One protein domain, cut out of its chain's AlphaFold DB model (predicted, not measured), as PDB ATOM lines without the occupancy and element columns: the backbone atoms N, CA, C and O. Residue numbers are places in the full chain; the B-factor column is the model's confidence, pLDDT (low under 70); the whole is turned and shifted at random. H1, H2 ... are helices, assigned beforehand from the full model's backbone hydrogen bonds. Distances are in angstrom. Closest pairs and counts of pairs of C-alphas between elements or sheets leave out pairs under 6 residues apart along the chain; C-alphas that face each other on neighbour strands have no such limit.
ATOM      1  N   ASN A   2     -33.210 -52.343   6.015       74.19
ATOM      2  CA  ASN A   2     -31.755 -52.165   5.989       74.19
ATOM      3  C   ASN A   2     -31.434 -50.672   5.720       74.19
ATOM      4  O   ASN A   2     -32.011 -50.140   4.768       74.19
ATOM      5  N   PRO A   3     -30.574 -50.003   6.518       74.81
ATOM      6  CA  PRO A   3     -30.205 -48.595   6.328       74.81
ATOM      7  C   PRO A   3     -29.774 -48.251   4.897       74.81
ATOM      8  O   PRO A   3     -30.341 -47.343   4.304       74.81
ATOM      9  N   ILE A   4     -28.924 -49.083   4.285       76.94
ATOM     10  CA  ILE A   4     -28.418 -48.891   2.912       76.94
ATOM     11  C   ILE A   4     -29.566 -48.850   1.893       76.94
ATOM     12  O   ILE A   4     -29.555 -48.106   0.919       76.94
ATOM     13  N   THR A   5     -30.607 -49.656   2.115       82.81
ATOM     14  CA  THR A   5     -31.784 -49.660   1.239       82.81
ATOM     15  C   THR A   5     -32.589 -48.367   1.369       82.81
ATOM     16  O   THR A   5     -33.153 -47.909   0.381       82.81
ATOM     17  N   MET A   6     -32.647 -47.772   2.564       85.00
ATOM     18  CA  MET A   6     -33.333 -46.493   2.761       85.00
ATOM     19  C   MET A   6     -32.560 -45.337   2.131       85.00
ATOM     20  O   MET A   6     -33.189 -44.477   1.517       85.00
ATOM     21  N   ASP A   7     -31.230 -45.359   2.225       87.00
ATOM     22  CA  ASP A   7     -30.363 -44.363   1.592       87.00
ATOM     23  C   ASP A   7     -30.551 -44.389   0.071       87.00
ATOM     24  O   ASP A   7     -30.889 -43.366  -0.524       87.00
ATOM     25  N   ASN A   8     -30.519 -45.579  -0.544       90.38
ATOM     26  CA  ASN A   8     -30.816 -45.738  -1.972       90.38
ATOM     27  C   ASN A   8     -32.198 -45.190  -2.348       90.38
ATOM     28  O   ASN A   8     -32.359 -44.564  -3.394       90.38
ATOM     29  N   TYR A   9     -33.223 -45.423  -1.522       92.69
ATOM     30  CA  TYR A   9     -34.563 -44.897  -1.792       92.69
ATOM     31  C   TYR A   9     -34.592 -43.370  -1.726       92.69
ATOM     32  O   TYR A   9     -35.231 -42.748  -2.573       92.69
ATOM     33  N   GLY A  10     -33.892 -42.774  -0.760       92.88
ATOM     34  CA  GLY A  10     -33.743 -41.326  -0.646       92.88
ATOM     35  C   GLY A  10     -33.047 -40.724  -1.862       92.88
ATOM     36  O   GLY A  10     -33.581 -39.797  -2.470       92.88
ATOM     37  N   GLU A  11     -31.912 -41.292  -2.267       93.38
ATOM     38  CA  GLU A  11     -31.160 -40.829  -3.437       93.38
ATOM     39  C   GLU A  11     -31.980 -40.952  -4.726       93.38
ATOM     40  O   GLU A  11     -32.069 -40.002  -5.499       93.38
ATOM     41  N   ILE A  12     -32.711 -42.052  -4.918       94.50
ATOM     42  CA  ILE A  12     -33.588 -42.213  -6.089       94.50
ATOM     43  C   ILE A  12     -34.692 -41.152  -6.121       94.50
ATOM     44  O   ILE A  12     -34.984 -40.604  -7.185       94.50
ATOM     45  N   LEU A  13     -35.333 -40.855  -4.987       94.12
ATOM     46  CA  LEU A  13     -36.351 -39.798  -4.933       94.12
ATOM     47  C   LEU A  13     -35.738 -38.424  -5.247       94.12
ATOM     48  O   LEU A  13     -36.375 -37.617  -5.928       94.12
ATOM     49  N   ARG A  14     -34.489 -38.180  -4.830       93.94
ATOM     50  CA  ARG A  14     -33.743 -36.957  -5.153       93.94
ATOM     51  C   ARG A  14     -33.425 -36.859  -6.648       93.94
ATOM     52  O   ARG A  14     -33.733 -35.832  -7.256       93.94
ATOM     53  N   GLU A  15     -32.907 -37.930  -7.255       93.62
ATOM     54  CA  GLU A  15     -32.674 -38.036  -8.707       93.62
ATOM     55  C   GLU A  15     -33.962 -37.755  -9.495       93.62
ATOM     56  O   GLU A  15     -33.946 -37.067 -10.511       93.62
ATOM     57  N   CYS A  16     -35.109 -38.217  -8.987       91.88
ATOM     58  CA  CYS A  16     -36.412 -37.995  -9.618       91.88
ATOM     59  C   CYS A  16     -37.012 -36.602  -9.359       91.88
ATOM     60  O   CYS A  16     -38.096 -36.306  -9.853       91.88
ATOM     61  N   GLY A  17     -36.335 -35.744  -8.591       90.75
ATOM     62  CA  GLY A  17     -36.748 -34.364  -8.354       90.75
ATOM     63  C   GLY A  17     -37.869 -34.166  -7.347       90.75
ATOM     64  O   GLY A  17     -38.612 -33.196  -7.468       90.75
ATOM     65  N   PHE A  18     -37.967 -35.036  -6.342       92.75
ATOM     66  CA  PHE A  18     -38.830 -34.759  -5.199       92.75
ATOM     67  C   PHE A  18     -38.350 -33.510  -4.451       92.75
ATOM     68  O   PHE A  18     -37.177 -33.413  -4.090       92.75
ATOM     69  N   ILE A  19     -39.268 -32.574  -4.197       87.88
ATOM     70  CA  ILE A  19     -38.966 -31.273  -3.571       87.88
ATOM     71  C   ILE A  19     -38.563 -31.453  -2.103       87.88
ATOM     72  O   ILE A  19     -37.652 -30.803  -1.596       87.88
ATOM     73  N   THR A  20     -39.244 -32.353  -1.397       89.06
ATOM     74  CA  THR A  20     -38.963 -32.667   0.006       89.06
ATOM     75  C   THR A  20     -39.123 -34.161   0.225       89.06
ATOM     76  O   THR A  20     -40.133 -34.753  -0.150       89.06
ATOM     77  N   ILE A  21     -38.126 -34.788   0.846       91.62
ATOM     78  CA  ILE A  21     -38.123 -36.227   1.117       91.62
ATOM     79  C   ILE A  21     -38.346 -36.428   2.613       91.62
ATOM     80  O   ILE A  21     -37.462 -36.164   3.422       91.62
ATOM     81  N   ILE A  22     -39.539 -36.898   2.981       91.62
ATOM     82  CA  ILE A  22     -39.896 -37.221   4.370       91.62
ATOM     83  C   ILE A  22     -39.938 -38.742   4.592       91.62
ATOM     84  O   ILE A  22     -40.200 -39.493   3.645       91.62
ATOM     85  N   PRO A  23     -39.792 -39.233   5.842       91.31
ATOM     86  CA  PRO A  23     -39.785 -40.670   6.141       91.31
ATOM     87  C   PRO A  23     -40.996 -41.443   5.597       91.31
ATOM     88  O   PRO A  23     -40.871 -42.584   5.155       91.31
ATOM     89  N   LYS A  24     -42.176 -40.808   5.543       91.50
ATOM     90  CA  LYS A  24     -43.399 -41.401   4.973       91.50
ATOM     91  C   LYS A  24     -43.229 -41.818   3.506       91.50
ATOM     92  O   LYS A  24     -43.813 -42.824   3.097       91.50
ATOM     93  N   TYR A  25     -42.455 -41.069   2.721       91.00
ATOM     94  CA  TYR A  25     -42.208 -41.374   1.309       91.00
ATOM     95  C   TYR A  25     -41.235 -42.538   1.148       91.00
ATOM     96  O   TYR A  25     -41.464 -43.393   0.300       91.00
ATOM     97  N   LEU A  26     -40.227 -42.637   2.021       90.69
ATOM     98  CA  LEU A  26     -39.296 -43.768   2.055       90.69
ATOM     99  C   LEU A  26     -40.016 -45.074   2.418       90.69
ATOM    100  O   LEU A  26     -39.852 -46.086   1.742       90.69
ATOM    101  N   ILE A  27     -40.900 -45.037   3.424       89.75
ATOM    102  CA  ILE A  27     -41.719 -46.197   3.820       89.75
ATOM    103  C   ILE A  27     -42.629 -46.648   2.666       89.75
ATOM    104  O   ILE A  27     -42.824 -47.843   2.453       89.75
ATOM    105  N   ARG A  28     -43.182 -45.696   1.900       90.56
ATOM    106  CA  ARG A  28     -44.075 -45.961   0.759       90.56
ATOM    107  C   ARG A  28     -43.358 -45.962  -0.593       90.56
ATOM    108  O   ARG A  28     -44.025 -45.869  -1.623       90.56
ATOM    109  N   TYR A  29     -42.033 -46.108  -0.611       92.12
ATOM    110  CA  TYR A  29     -41.201 -45.943  -1.805       92.12
ATOM    111  C   TYR A  29     -41.717 -46.732  -3.017       92.12
ATOM    112  O   TYR A  29     -41.914 -46.168  -4.092       92.12
ATOM    113  N   HIS A  30     -42.026 -48.023  -2.849       91.25
ATOM    114  CA  HIS A  30     -42.504 -48.843  -3.965       91.25
ATOM    115  C   HIS A  30     -43.830 -48.341  -4.538       91.25
ATOM    116  O   HIS A  30     -43.991 -48.316  -5.754       91.25
ATOM    117  N   THR A  31     -44.764 -47.899  -3.694       91.62
ATOM    118  CA  THR A  31     -46.015 -47.289  -4.160       91.62
ATOM    119  C   THR A  31     -45.730 -46.006  -4.934       91.62
ATOM    120  O   THR A  31     -46.322 -45.783  -5.986       91.62
ATOM    121  N   MET A  32     -44.796 -45.192  -4.441       90.44
ATOM    122  CA  MET A  32     -44.444 -43.906  -5.042       90.44
ATOM    123  C   MET A  32     -43.826 -44.072  -6.429       90.44
ATOM    124  O   MET A  32     -44.213 -43.377  -7.360       90.44
ATOM    125  N   VAL A  33     -42.903 -45.022  -6.569       90.75
ATOM    126  CA  VAL A  33     -42.084 -45.177  -7.776       90.75
ATOM    127  C   VAL A  33     -42.715 -46.126  -8.800       90.75
ATOM    128  O   VAL A  33     -42.534 -45.928  -9.999       90.75
ATOM    129  N   ARG A  34     -43.473 -47.145  -8.366       90.88
ATOM    130  CA  ARG A  34     -44.047 -48.170  -9.261       90.88
ATOM    131  C   ARG A  34     -45.515 -47.942  -9.605       90.88
ATOM    132  O   ARG A  34     -45.905 -48.223 -10.733       90.88
ATOM    133  N   SER A  35     -46.325 -47.520  -8.635       89.00
ATOM    134  CA  SER A  35     -47.792 -47.553  -8.755       89.00
ATOM    135  C   SER A  35     -48.413 -46.212  -9.125       89.00
ATOM    136  O   SER A  35     -49.556 -46.188  -9.569       89.00
ATOM    137  N   ARG A  36     -47.696 -45.105  -8.923       92.00
ATOM    138  CA  ARG A  36     -48.199 -43.759  -9.201       92.00
ATOM    139  C   ARG A  36     -47.646 -43.211 -10.503       92.00
ATOM    140  O   ARG A  36     -46.514 -43.513 -10.884       92.00
ATOM    141  N   THR A  37     -48.464 -42.399 -11.161       92.69
ATOM    142  CA  THR A  37     -48.122 -41.766 -12.437       92.69
ATOM    143  C   THR A  37     -47.510 -40.391 -12.206       92.69
ATOM    144  O   THR A  37     -47.745 -39.768 -11.164       92.69
ATOM    145  N   LEU A  38     -46.733 -39.893 -13.171       90.75
ATOM    146  CA  LEU A  38     -46.094 -38.579 -13.051       90.75
ATOM    147  C   LEU A  38     -47.102 -37.461 -12.802       90.75
ATOM    148  O   LEU A  38     -46.899 -36.653 -11.897       90.75
ATOM    149  N   LYS A  39     -48.238 -37.472 -13.507       90.94
ATOM    150  CA  LYS A  39     -49.282 -36.465 -13.303       90.94
ATOM    151  C   LYS A  39     -49.829 -36.453 -11.877       90.94
ATOM    152  O   LYS A  39     -50.107 -35.384 -11.341       90.94
ATOM    153  N   GLN A  40     -49.993 -37.619 -11.248       90.88
ATOM    154  CA  GLN A  40     -50.451 -37.692  -9.856       90.88
ATOM    155  C   GLN A  40     -49.425 -37.076  -8.900       90.88
ATOM    156  O   GLN A  40     -49.803 -36.359  -7.975       90.88
ATOM    157  N   LEU A  41     -48.136 -37.339  -9.133       92.00
ATOM    158  CA  LEU A  41     -47.047 -36.819  -8.307       92.00
ATOM    159  C   LEU A  41     -46.893 -35.298  -8.456       92.00
ATOM    160  O   LEU A  41     -46.754 -34.612  -7.445       92.00
ATOM    161  N   LYS A  42     -47.011 -34.777  -9.685       92.88
ATOM    162  CA  LYS A  42     -47.036 -33.335  -9.983       92.88
ATOM    163  C   LYS A  42     -48.255 -32.641  -9.368       92.88
ATOM    164  O   LYS A  42     -48.118 -31.625  -8.699       92.88
ATOM    165  N   LYS A  43     -49.453 -33.223  -9.515       92.12
ATOM    166  CA  LYS A  43     -50.704 -32.671  -8.953       92.12
ATOM    167  C   LYS A  43     -50.669 -32.551  -7.427       92.12
ATOM    168  O   LYS A  43     -51.277 -31.644  -6.873       92.12
ATOM    169  N   GLU A  44     -49.990 -33.471  -6.751       90.12
ATOM    170  CA  GLU A  44     -49.820 -33.438  -5.294       90.12
ATOM    171  C   GLU A  44     -48.644 -32.564  -4.832       90.12
ATOM    172  O   GLU A  44     -48.374 -32.508  -3.634       90.12
ATOM    173  N   GLY A  45     -47.938 -31.898  -5.753       88.88
ATOM    174  CA  GLY A  45     -46.800 -31.034  -5.433       88.88
ATOM    175  C   GLY A  45     -45.592 -31.789  -4.874       88.88
ATOM    176  O   GLY A  45     -44.766 -31.201  -4.185       88.88
ATOM    177  N   LEU A  46     -45.491 -33.100  -5.125       90.12
ATOM    178  CA  LEU A  46     -44.350 -33.903  -4.673       90.12
ATOM    179  C   LEU A  46     -43.128 -33.701  -5.571       90.12
ATOM    180  O   LEU A  46     -41.993 -33.807  -5.109       90.12
ATOM    181  N   ILE A  47     -43.387 -33.422  -6.845       91.06
ATOM    182  CA  ILE A  47     -42.419 -33.135  -7.898       91.06
ATOM    183  C   ILE A  47     -42.888 -31.850  -8.581       91.06
ATOM    184  O   ILE A  47     -44.095 -31.628  -8.696       91.06
ATOM    185  N   ASP A  48     -41.945 -31.027  -9.023       88.75
ATOM    186  CA  ASP A  48     -42.234 -29.796  -9.757       88.75
ATOM    187  C   ASP A  48     -43.071 -30.071 -11.027       88.75
ATOM    188  O   ASP A  48     -42.843 -31.046 -11.753       88.75
ATOM    189  N   GLY A  49     -44.078 -29.226 -11.267       84.88
ATOM    190  CA  GLY A  49     -45.032 -29.361 -12.368       84.88
ATOM    191  C   GLY A  49     -44.363 -29.250 -13.736       84.88
ATOM    192  O   GLY A  49     -44.695 -30.019 -14.646       84.88
ATOM    193  N   ASP A  50     -43.356 -28.386 -13.835       86.25
ATOM    194  CA  ASP A  50     -42.619 -28.127 -15.074       86.25
ATOM    195  C   ASP A  50     -41.458 -29.110 -15.287       86.25
ATOM    196  O   ASP A  50     -40.803 -29.101 -16.332       86.25
ATOM    197  N   LEU A  51     -41.212 -30.016 -14.331       87.56
ATOM    198  CA  LEU A  51     -40.099 -30.952 -14.422       87.56
ATOM    199  C   LEU A  51     -40.281 -31.945 -15.574       87.56
ATOM    200  O   LEU A  51     -41.213 -32.760 -15.581       87.56
ATOM    201  N   GLN A  52     -39.298 -31.963 -16.472       88.44
ATOM    202  CA  GLN A  52     -39.079 -33.041 -17.430       88.44
ATOM    203  C   GLN A  52     -38.232 -34.137 -16.774       88.44
ATOM    204  O   GLN A  52     -37.003 -34.062 -16.716       88.44
ATOM    205  N   LEU A  53     -38.895 -35.169 -16.231       88.81
ATOM    206  CA  LEU A  53     -38.208 -36.236 -15.487       88.81
ATOM    207  C   LEU A  53     -37.151 -36.946 -16.344       88.81
ATOM    208  O   LEU A  53     -36.098 -37.312 -15.828       88.81
ATOM    209  N   LYS A  54     -37.431 -37.141 -17.636       89.69
ATOM    210  CA  LYS A  54     -36.491 -37.756 -18.577       89.69
ATOM    211  C   LYS A  54     -35.165 -37.005 -18.590       89.69
ATOM    212  O   LYS A  54     -34.140 -37.602 -18.278       89.69
ATOM    213  N   ASP A  55     -35.207 -35.704 -18.853       88.25
ATOM    214  CA  ASP A  55     -34.013 -34.866 -18.968       88.25
ATOM    215  C   ASP A  55     -33.208 -34.864 -17.666       88.25
ATOM    216  O   ASP A  55     -31.983 -34.983 -17.683       88.25
ATOM    217  N   LYS A  56     -33.896 -34.814 -16.519       90.12
ATOM    218  CA  LYS A  56     -33.250 -34.880 -15.203       90.12
ATOM    219  C   LYS A  56     -32.541 -36.215 -14.953       90.12
ATOM    220  O   LYS A  56     -31.443 -36.237 -14.405       90.12
ATOM    221  N   LEU A  57     -33.151 -37.329 -15.348       91.94
ATOM    222  CA  LEU A  57     -32.541 -38.653 -15.206       91.94
ATOM    223  C   LEU A  57     -31.391 -38.860 -16.200       91.94
ATOM    224  O   LEU A  57     -30.387 -39.465 -15.844       91.94
ATOM    225  N   GLU A  58     -31.485 -38.324 -17.419       90.88
ATOM    226  CA  GLU A  58     -30.376 -38.348 -18.383       90.88
ATOM    227  C   GLU A  58     -29.164 -37.537 -17.892       90.88
ATOM    228  O   GLU A  58     -28.028 -37.917 -18.164       90.88
ATOM    229  N   GLN A  59     -29.386 -36.461 -17.130       90.50
ATOM    230  CA  GLN A  59     -28.323 -35.680 -16.479       90.50
ATOM    231  C   GLN A  59     -27.615 -36.427 -15.341       90.50
ATOM    232  O   GLN A  59     -26.562 -35.981 -14.899       90.50
ATOM    233  N   CYS A  60     -28.155 -37.555 -14.866       90.69
ATOM    234  CA  CYS A  60     -27.480 -38.375 -13.859       90.69
ATOM    235  C   CYS A  60     -26.299 -39.176 -14.430       90.69
ATOM    236  O   CYS A  60     -25.578 -39.778 -13.643       90.69
ATOM    237  N   PHE A  61     -26.140 -39.223 -15.760       92.00
ATOM    238  CA  PHE A  61     -25.078 -39.959 -16.441       92.00
ATOM    239  C   PHE A  61     -24.096 -39.014 -17.139       92.00
ATOM    240  O   PHE A  61     -24.430 -38.402 -18.159       92.00
ATOM    241  N   ASP A  62     -22.859 -38.938 -16.648       87.12
ATOM    242  CA  ASP A  62     -21.835 -38.113 -17.294       87.12
ATOM    243  C   ASP A  62     -21.417 -38.686 -18.650       87.12
ATOM    244  O   ASP A  62     -21.385 -39.899 -18.876       87.12
ATOM    245  N   ASN A  63     -21.021 -37.791 -19.557       85.12
ATOM    246  CA  ASN A  63     -20.502 -38.121 -20.886       85.12
ATOM    247  C   ASN A  63     -21.473 -38.899 -21.793       85.12
ATOM    248  O   ASN A  63     -21.042 -39.398 -22.832       85.12
ATOM    249  N   TRP A  64     -22.765 -38.991 -21.452       88.81
ATOM    250  CA  TRP A  64     -23.766 -39.610 -22.320       88.81
ATOM    251  C   TRP A  64     -24.102 -38.679 -23.508       88.81
ATOM    252  O   TRP A  64     -24.686 -37.608 -23.296       88.81
ATOM    253  N   PRO A  65     -23.736 -39.031 -24.763       86.00
ATOM    254  CA  PRO A  65     -23.848 -38.117 -25.893       86.00
ATOM    255  C   PRO A  65     -25.299 -37.810 -26.241       86.00
ATOM    256  O   PRO A  65     -26.133 -38.712 -26.299       86.00
ATOM    257  N   SER A  66     -25.577 -36.557 -26.601       81.56
ATOM    258  CA  SER A  66     -26.920 -36.118 -26.997       81.56
ATOM    259  C   SER A  66     -27.502 -36.899 -28.178       81.56
ATOM    260  O   SER A  66     -28.714 -37.043 -28.266       81.56
ATOM    261  N   SER A  67     -26.661 -37.462 -29.053       77.81
ATOM    262  CA  SER A  67     -27.092 -38.321 -30.168       77.81
ATOM    263  C   SER A  67     -27.695 -39.661 -29.736       77.81
ATOM    264  O   SER A  67     -28.383 -40.300 -30.525       77.81
ATOM    265  N   HIS A  68     -27.431 -40.091 -28.501       76.69
ATOM    266  CA  HIS A  68     -27.940 -41.333 -27.918       76.69
ATOM    267  C   HIS A  68     -28.998 -41.076 -26.836       76.69
ATOM    268  O   HIS A  68     -29.517 -42.033 -26.255       76.69
ATOM    269  N   LYS A  69     -29.309 -39.800 -26.564       77.44
ATOM    270  CA  LYS A  69     -30.400 -39.393 -25.679       77.44
ATOM    271  C   LYS A  69     -31.742 -39.599 -26.363       77.44
ATOM    272  O   LYS A  69     -31.844 -39.696 -27.588       77.44
ATOM    273  N   LEU A  70     -32.783 -39.724 -25.557       73.88
ATOM    274  CA  LEU A  70     -34.084 -40.137 -26.048       73.88
ATOM    275  C   LEU A  70     -34.774 -39.010 -26.810       73.88
ATOM    276  O   LEU A  70     -34.936 -37.906 -26.303       73.88
ATOM    277  N   SER A  71     -35.295 -39.317 -27.995       67.31
ATOM    278  CA  SER A  71     -36.253 -38.446 -28.694       67.31
ATOM    279  C   SER A  71     -37.701 -38.714 -28.277       67.31
ATOM    280  O   SER A  71     -38.579 -37.916 -28.569       67.31
ATOM    281  N   GLN A  72     -37.958 -39.846 -27.613       71.25
ATOM    282  CA  GLN A  72     -39.300 -40.253 -27.212       71.25
ATOM    283  C   GLN A  72     -39.745 -39.503 -25.952       71.25
ATOM    284  O   GLN A  72     -39.001 -39.455 -24.966       71.25
ATOM    285  N   ASP A  73     -40.963 -38.969 -25.997       75.62
ATOM    286  CA  ASP A  73     -41.664 -38.418 -24.841       75.62
ATOM    287  C   ASP A  73     -42.520 -39.498 -24.172       75.62
ATOM    288  O   ASP A  73     -43.027 -40.420 -24.820       75.62
ATOM    289  N   PHE A  74     -42.656 -39.401 -22.851       83.31
ATOM    290  CA  PHE A  74     -43.444 -40.337 -22.056       83.31
ATOM    291  C   PHE A  74     -44.814 -39.745 -21.749       83.31
ATOM    292  O   PHE A  74     -44.917 -38.600 -21.319       83.31
ATOM    293  N   ASP A  75     -45.867 -40.549 -21.894       85.75
ATOM    294  CA  ASP A  75     -47.201 -40.148 -21.454       85.75
ATOM    295  C   ASP A  75     -47.264 -40.102 -19.917       85.75
ATOM    296  O   ASP A  75     -47.281 -41.134 -19.236       85.75
ATOM    297  N   GLU A  76     -47.323 -38.892 -19.358       82.94
ATOM    298  CA  GLU A  76     -47.396 -38.657 -17.913       82.94
ATOM    299  C   GLU A  76     -48.678 -39.206 -17.258       82.94
ATOM    300  O   GLU A  76     -48.718 -39.373 -16.032       82.94
ATOM    301  N   MET A  77     -49.727 -39.483 -18.047       79.38
ATOM    302  CA  MET A  77     -50.993 -40.041 -17.561       79.38
ATOM    303  C   MET A  77     -50.877 -41.514 -17.189       79.38
ATOM    304  O   MET A  77     -51.549 -41.947 -16.253       79.38
ATOM    305  N   SER A  78     -50.058 -42.272 -17.920       84.56
ATOM    306  CA  SER A  78     -49.970 -43.733 -17.820       84.56
ATOM    307  C   SER A  78     -48.619 -44.232 -17.307       84.56
ATOM    308  O   SER A  78     -48.521 -45.367 -16.833       84.56
ATOM    309  N   THR A  79     -47.582 -43.392 -17.337       90.38
ATOM    310  CA  THR A  79     -46.213 -43.820 -17.028       90.38
ATOM    311  C   THR A  79     -45.832 -43.546 -15.570       90.38
ATOM    312  O   THR A  79     -46.063 -42.458 -15.033       90.38
ATOM    313  N   SER A  80     -45.217 -44.539 -14.921       93.06
ATOM    314  CA  SER A  80     -44.628 -44.414 -13.583       93.06
ATOM    315  C   SER A  80     -43.136 -44.075 -13.643       93.06
ATOM    316  O   SER A  80     -42.461 -44.325 -14.645       93.06
ATOM    317  N   ILE A  81     -42.598 -43.553 -12.536       92.88
ATOM    318  CA  ILE A  81     -41.168 -43.229 -12.406       92.88
ATOM    319  C   ILE A  81     -40.295 -44.444 -12.727       92.88
ATOM    320  O   ILE A  81     -39.302 -44.317 -13.441       92.88
ATOM    321  N   LEU A  82     -40.656 -45.627 -12.215       92.69
ATOM    322  CA  LEU A  82     -39.865 -46.836 -12.422       92.69
ATOM    323  C   LEU A  82     -39.722 -47.165 -13.907       92.69
ATOM    324  O   LEU A  82     -38.631 -47.511 -14.342       92.69
ATOM    325  N   THR A  83     -40.802 -47.050 -14.682       92.06
ATOM    326  CA  THR A  83     -40.783 -47.358 -16.117       92.06
ATOM    327  C   THR A  83     -39.802 -46.456 -16.858       92.06
ATOM    328  O   THR A  83     -38.966 -46.956 -17.608       92.06
ATOM    329  N   ILE A  84     -39.842 -45.150 -16.583       92.56
ATOM    330  CA  ILE A  84     -38.943 -44.166 -17.202       92.56
ATOM    331  C   ILE A  84     -37.497 -44.449 -16.797       92.56
ATOM    332  O   ILE A  84     -36.627 -44.559 -17.658       92.56
ATOM    333  N   ARG A  85     -37.241 -44.658 -15.498       93.50
ATOM    334  CA  ARG A  85     -35.901 -44.981 -14.988       93.50
ATOM    335  C   ARG A  85     -35.311 -46.218 -15.653       93.50
ATOM    336  O   ARG A  85     -34.162 -46.193 -16.078       93.50
ATOM    337  N   MET A  86     -36.087 -47.297 -15.731       93.12
ATOM    338  CA  MET A  86     -35.624 -48.560 -16.305       93.12
ATOM    339  C   MET A  86     -35.325 -48.432 -17.795       93.12
ATOM    340  O   MET A  86     -34.335 -48.988 -18.255       93.12
ATOM    341  N   TYR A  87     -36.142 -47.678 -18.527       92.12
ATOM    342  CA  TYR A  87     -35.925 -47.438 -19.948       92.12
ATOM    343  C   TYR A  87     -34.671 -46.589 -20.207       92.12
ATOM    344  O   TYR A  87     -33.852 -46.937 -21.054       92.12
ATOM    345  N   ILE A  88     -34.470 -45.515 -19.436       93.19
ATOM    346  CA  ILE A  88     -33.261 -44.680 -19.516       93.19
ATOM    347  C   ILE A  88     -32.016 -45.507 -19.180       93.19
ATOM    348  O   ILE A  88     -31.039 -45.481 -19.924       93.19
ATOM    349  N   LEU A  89     -32.070 -46.295 -18.102       94.25
ATOM    350  CA  LEU A  89     -30.967 -47.165 -17.703       94.25
ATOM    351  C   LEU A  89     -30.637 -48.209 -18.781       94.25
ATOM    352  O   LEU A  89     -29.463 -48.451 -19.048       94.25
ATOM    353  N   GLU A  90     -31.643 -48.814 -19.414       94.44
ATOM    354  CA  GLU A  90     -31.435 -49.753 -20.522       94.44
ATOM    355  C   GLU A  90     -30.666 -49.096 -21.672       94.44
ATOM    356  O   GLU A  90     -29.688 -49.659 -22.164       94.44
ATOM    357  N   LYS A  91     -31.064 -47.882 -22.072       93.69
ATOM    358  CA  LYS A  91     -30.403 -47.140 -23.154       93.69
ATOM    359  C   LYS A  91     -28.985 -46.727 -22.799       93.69
ATOM    360  O   LYS A  91     -28.091 -46.886 -23.629       93.69
ATOM    361  N   TYR A  92     -28.770 -46.264 -21.572       94.62
ATOM    362  CA  TYR A  92     -27.437 -45.941 -21.085       94.62
ATOM    363  C   TYR A  92     -26.516 -47.170 -21.123       94.62
ATOM    364  O   TYR A  92     -25.418 -47.101 -21.672       94.62
ATOM    365  N   LEU A  93     -26.967 -48.323 -20.612       94.75
ATOM    366  CA  LEU A  93     -26.173 -49.557 -20.621       94.75
ATOM    367  C   LEU A  93     -25.968 -50.121 -22.033       94.75
ATOM    368  O   LEU A  93     -24.917 -50.703 -22.312       94.75
ATOM    369  N   ASN A  94     -26.938 -49.939 -22.931       94.44
ATOM    370  CA  ASN A  94     -26.780 -50.279 -24.338       94.44
ATOM    371  C   ASN A  94     -25.656 -49.457 -24.979       94.44
ATOM    372  O   ASN A  94     -24.751 -50.038 -25.564       94.44
ATOM    373  N   TRP A  95     -25.655 -48.136 -24.790       93.94
ATOM    374  CA  TRP A  95     -24.595 -47.264 -25.295       93.94
ATOM    375  C   TRP A  95     -23.230 -47.562 -24.652       93.94
ATOM    376  O   TRP A  95     -22.230 -47.716 -25.351       93.94
ATOM    377  N   LYS A  96     -23.180 -47.662 -23.321       94.44
ATOM    378  CA  LYS A  96     -21.922 -47.748 -22.567       94.44
ATOM    379  C   LYS A  96     -21.247 -49.118 -22.672       94.44
ATOM    380  O   LYS A  96     -20.022 -49.187 -22.699       94.44
ATOM    381  N   LEU A  97     -22.028 -50.201 -22.690       94.88
ATOM    382  CA  LEU A  97     -21.531 -51.578 -22.557       94.88
ATOM    383  C   LEU A  97     -22.014 -52.524 -23.668       94.88
ATOM    384  O   LEU A  97     -21.704 -53.716 -23.615       94.88
ATOM    385  N   ASN A  98     -22.770 -52.040 -24.661       95.06
ATOM    386  CA  ASN A  98     -23.409 -52.870 -25.690       95.06
ATOM    387  C   ASN A  98     -24.274 -53.991 -25.088       95.06
ATOM    388  O   ASN A  98     -24.201 -55.148 -25.514       95.06
ATOM    389  N   VAL A  99     -25.049 -53.650 -24.053       94.88
ATOM    390  CA  VAL A  99     -26.033 -54.543 -23.421       94.88
ATOM    391  C   VAL A  99     -27.278 -54.632 -24.304       94.88
ATOM    392  O   VAL A  99     -27.847 -53.603 -24.678       94.88
ATOM    393  N   SER A 100     -27.715 -55.848 -24.639       95.00
ATOM    394  CA  SER A 100     -28.972 -56.067 -25.369       95.00
ATOM    395  C   SER A 100     -30.196 -55.975 -24.450       95.00
ATOM    396  O   SER A 100     -30.090 -56.125 -23.230       95.00
ATOM    397  N   THR A 101     -31.388 -55.795 -25.024       94.50
ATOM    398  CA  THR A 101     -32.643 -55.801 -24.254       94.50
ATOM    399  C   THR A 101     -32.840 -57.117 -23.492       94.50
ATOM    400  O   THR A 101     -33.251 -57.115 -22.330       94.50
ATOM    401  N   GLU A 102     -32.478 -58.262 -24.080       94.31
ATOM    402  CA  GLU A 102     -32.565 -59.565 -23.411       94.31
ATOM    403  C   GLU A 102     -31.576 -59.686 -22.244       94.31
ATOM    404  O   GLU A 102     -31.905 -60.256 -21.199       94.31
ATOM    405  N   GLU A 103     -30.355 -59.170 -22.399       93.06
ATOM    406  CA  GLU A 103     -29.356 -59.125 -21.326       93.06
ATOM    407  C   GLU A 103     -29.812 -58.218 -20.183       93.06
ATOM    408  O   GLU A 103     -29.759 -58.618 -19.016       93.06
ATOM    409  N   PHE A 104     -30.356 -57.047 -20.508       94.19
ATOM    410  CA  PHE A 104     -30.897 -56.118 -19.527       94.19
ATOM    411  C   PHE A 104     -32.035 -56.739 -18.710       94.19
ATOM    412  O   PHE A 104     -32.042 -56.669 -17.475       94.19
ATOM    413  N   GLN A 105     -32.964 -57.437 -19.368       92.62
ATOM    414  CA  GLN A 105     -34.033 -58.171 -18.688       92.62
ATOM    415  C   GLN A 105     -33.485 -59.269 -17.764       92.62
ATOM    416  O   GLN A 105     -33.991 -59.446 -16.649       92.62
ATOM    417  N   LYS A 106     -32.420 -59.978 -18.172       91.62
ATOM    418  CA  LYS A 106     -31.731 -60.949 -17.306       91.62
ATOM    419  C   LYS A 106     -31.126 -60.268 -16.083       91.62
ATOM    420  O   LYS A 106     -31.299 -60.785 -14.978       91.62
ATOM    421  N   TYR A 107     -30.477 -59.114 -16.237       90.81
ATOM    422  CA  TYR A 107     -29.941 -58.368 -15.095       90.81
ATOM    423  C   TYR A 107     -31.047 -57.963 -14.128       90.81
ATOM    424  O   TYR A 107     -30.953 -58.234 -12.936       90.81
ATOM    425  N   CYS A 108     -32.150 -57.430 -14.645       88.94
ATOM    426  CA  CYS A 108     -33.313 -57.046 -13.852       88.94
ATOM    427  C   CYS A 108     -33.951 -58.212 -13.080       88.94
ATOM    428  O   CYS A 108     -34.599 -57.988 -12.055       88.94
ATOM    429  N   LYS A 109     -33.819 -59.443 -13.588       88.62
ATOM    430  CA  LYS A 109     -34.332 -60.665 -12.954       88.62
ATOM    431  C   LYS A 109     -33.369 -61.223 -11.905       88.62
ATOM    432  O   LYS A 109     -33.817 -61.656 -10.848       88.62
ATOM    433  N   HIS A 110     -32.070 -61.249 -12.204       86.12
ATOM    434  CA  HIS A 110     -31.056 -61.881 -11.355       86.12
ATOM    435  C   HIS A 110     -30.448 -60.935 -10.314       86.12
ATOM    436  O   HIS A 110     -30.022 -61.391  -9.255       86.12
ATOM    437  N   TYR A 111     -30.455 -59.634 -10.586       81.69
ATOM    438  CA  TYR A 111     -29.907 -58.584  -9.737       81.69
ATOM    439  C   TYR A 111     -31.027 -57.608  -9.377       81.69
ATOM    440  O   TYR A 111     -31.058 -56.466  -9.825       81.69
ATOM    441  N   LEU A 112     -31.968 -58.080  -8.550       67.56
ATOM    442  CA  LEU A 112     -33.099 -57.299  -8.023       67.56
ATOM    443  C   LEU A 112     -32.727 -55.878  -7.548       67.56
ATOM    444  O   LEU A 112     -33.505 -54.966  -7.838       67.56
ATOM    445  N   PRO A 113     -31.564 -55.649  -6.892       77.94
ATOM    446  CA  PRO A 113     -31.151 -54.304  -6.500       77.94
ATOM    447  C   PRO A 113     -31.015 -53.318  -7.664       77.94
ATOM    448  O   PRO A 113     -31.234 -52.134  -7.450       77.94
ATOM    449  N   LEU A 114     -30.735 -53.773  -8.893       86.12
ATOM    450  CA  LEU A 114     -30.507 -52.896 -10.050       86.12
ATOM    451  C   LEU A 114     -31.693 -51.957 -10.328       86.12
ATOM    452  O   LEU A 114     -31.492 -50.802 -10.679       86.12
ATOM    453  N   LYS A 115     -32.933 -52.425 -10.122       87.94
ATOM    454  CA  LYS A 115     -34.151 -51.616 -10.338       87.94
ATOM    455  C   LYS A 115     -34.312 -50.476  -9.337       87.94
ATOM    456  O   LYS A 115     -35.038 -49.517  -9.590       87.94
ATOM    457  N   HIS A 116     -33.692 -50.632  -8.175       89.38
ATOM    458  CA  HIS A 116     -33.819 -49.744  -7.029       89.38
ATOM    459  C   HIS A 116     -32.437 -49.296  -6.556       89.38
ATOM    460  O   HIS A 116     -32.191 -49.171  -5.357       89.38
ATOM    461  N   LYS A 117     -31.548 -49.056  -7.523       91.06
ATOM    462  CA  LYS A 117     -30.238 -48.457  -7.319       91.06
ATOM    463  C   LYS A 117     -30.218 -47.048  -7.936       91.06
ATOM    464  O   LYS A 117     -30.860 -46.848  -8.980       91.06
TER     465      LYS A 117
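This is residues 2 to 117 of the 444 residues of the protein "(diamondback moth) hypothetical protein" of Plutella xylostella (UniProt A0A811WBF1). The longest helix, H6, makes a bar with the short helix H5 side by side along part of it; beyond its last residue the chain folds back through H7 and H8 toward H1. At the other end of H6, H3 stands crosswise to it, with the short helices H2 and H4 nearby, and the long unnamed stretch 59 to 80 leads from the end of H5 back to the beginning of H6. The printed part has 116 residues, with eight named helices in the order H1 to H8 and no named strand: the class is all helix. It is compact, with a radius of gyration of the C-alphas of 14.3 A and spans of 38 by 34 by 25 A.

Find C-alpha 81 at (-41.168, -43.229, -12.406); from there H6, residues 81 to 97, runs 23.6 A to C-alpha 97 at (-21.531, -51.578, -22.557). Next along the chain come H7, residues 101 to 110, 14.3 A long, and H8, residues 112 to 116. Go back to C-alpha 3 at (-30.205, -48.595, 6.328), where H1, residues 3 to 15, begins its 18.5 A. Then look for four shorter helices: H2, residues 23 to 27; H3, residues 29 to 35; H4, residues 38 to 43; and H5, residues 53 to 58.

Start at H6. Its residues 84 to 88 alone touch H5, at a shallow tilt of 20 degrees, the same way; the closest C-alphas, of Lys 54 and Ile 84, are 7.0 A apart. Its residues 81 to 83 alone touch H3, about perpendicular at 87 degrees, and there the closest C-alphas, of Val 33 and Ile 81, are 5.1 A apart. H7 is close to H6 but not clearly touching, with the closest C-alphas, of Glu 90 and Phe 104, 6.5 A apart. H7 and H8 only just touch, with 3 pairs of C-alphas within 8 A, and only at the corner; the closest are those of Cys 108 and Leu 114, at 6.3 A. H1 only just touches H8 with residues 8 to 12 alone, with 3 pairs within 8 A, the closest C-alphas being those of Asn 8 and His 116, at 7.1 A. H1 also only just touches H2 with residues 6 to 10 alone, again with 3 pairs; the closest C-alphas, of Tyr 9 and Leu 26, are 6.2 A apart. H4 touches no helix, and H1 and H6 are apart. In the backbones of H1 to H7 each O i to N i+4 pair is within hydrogen-bond range; in H8 0 of 1 is, beside 2 of 2 O i to N i+3 pairs.

Look for the two C-alphas farthest apart at Asn 2 and Ser 67, 39.0 A from each other. The printed part has no cut. The link from H5 to H6, 22 residues, is long. The mean pLDDT of the printed part is 88.9, and residues 71 and 112 are under 70.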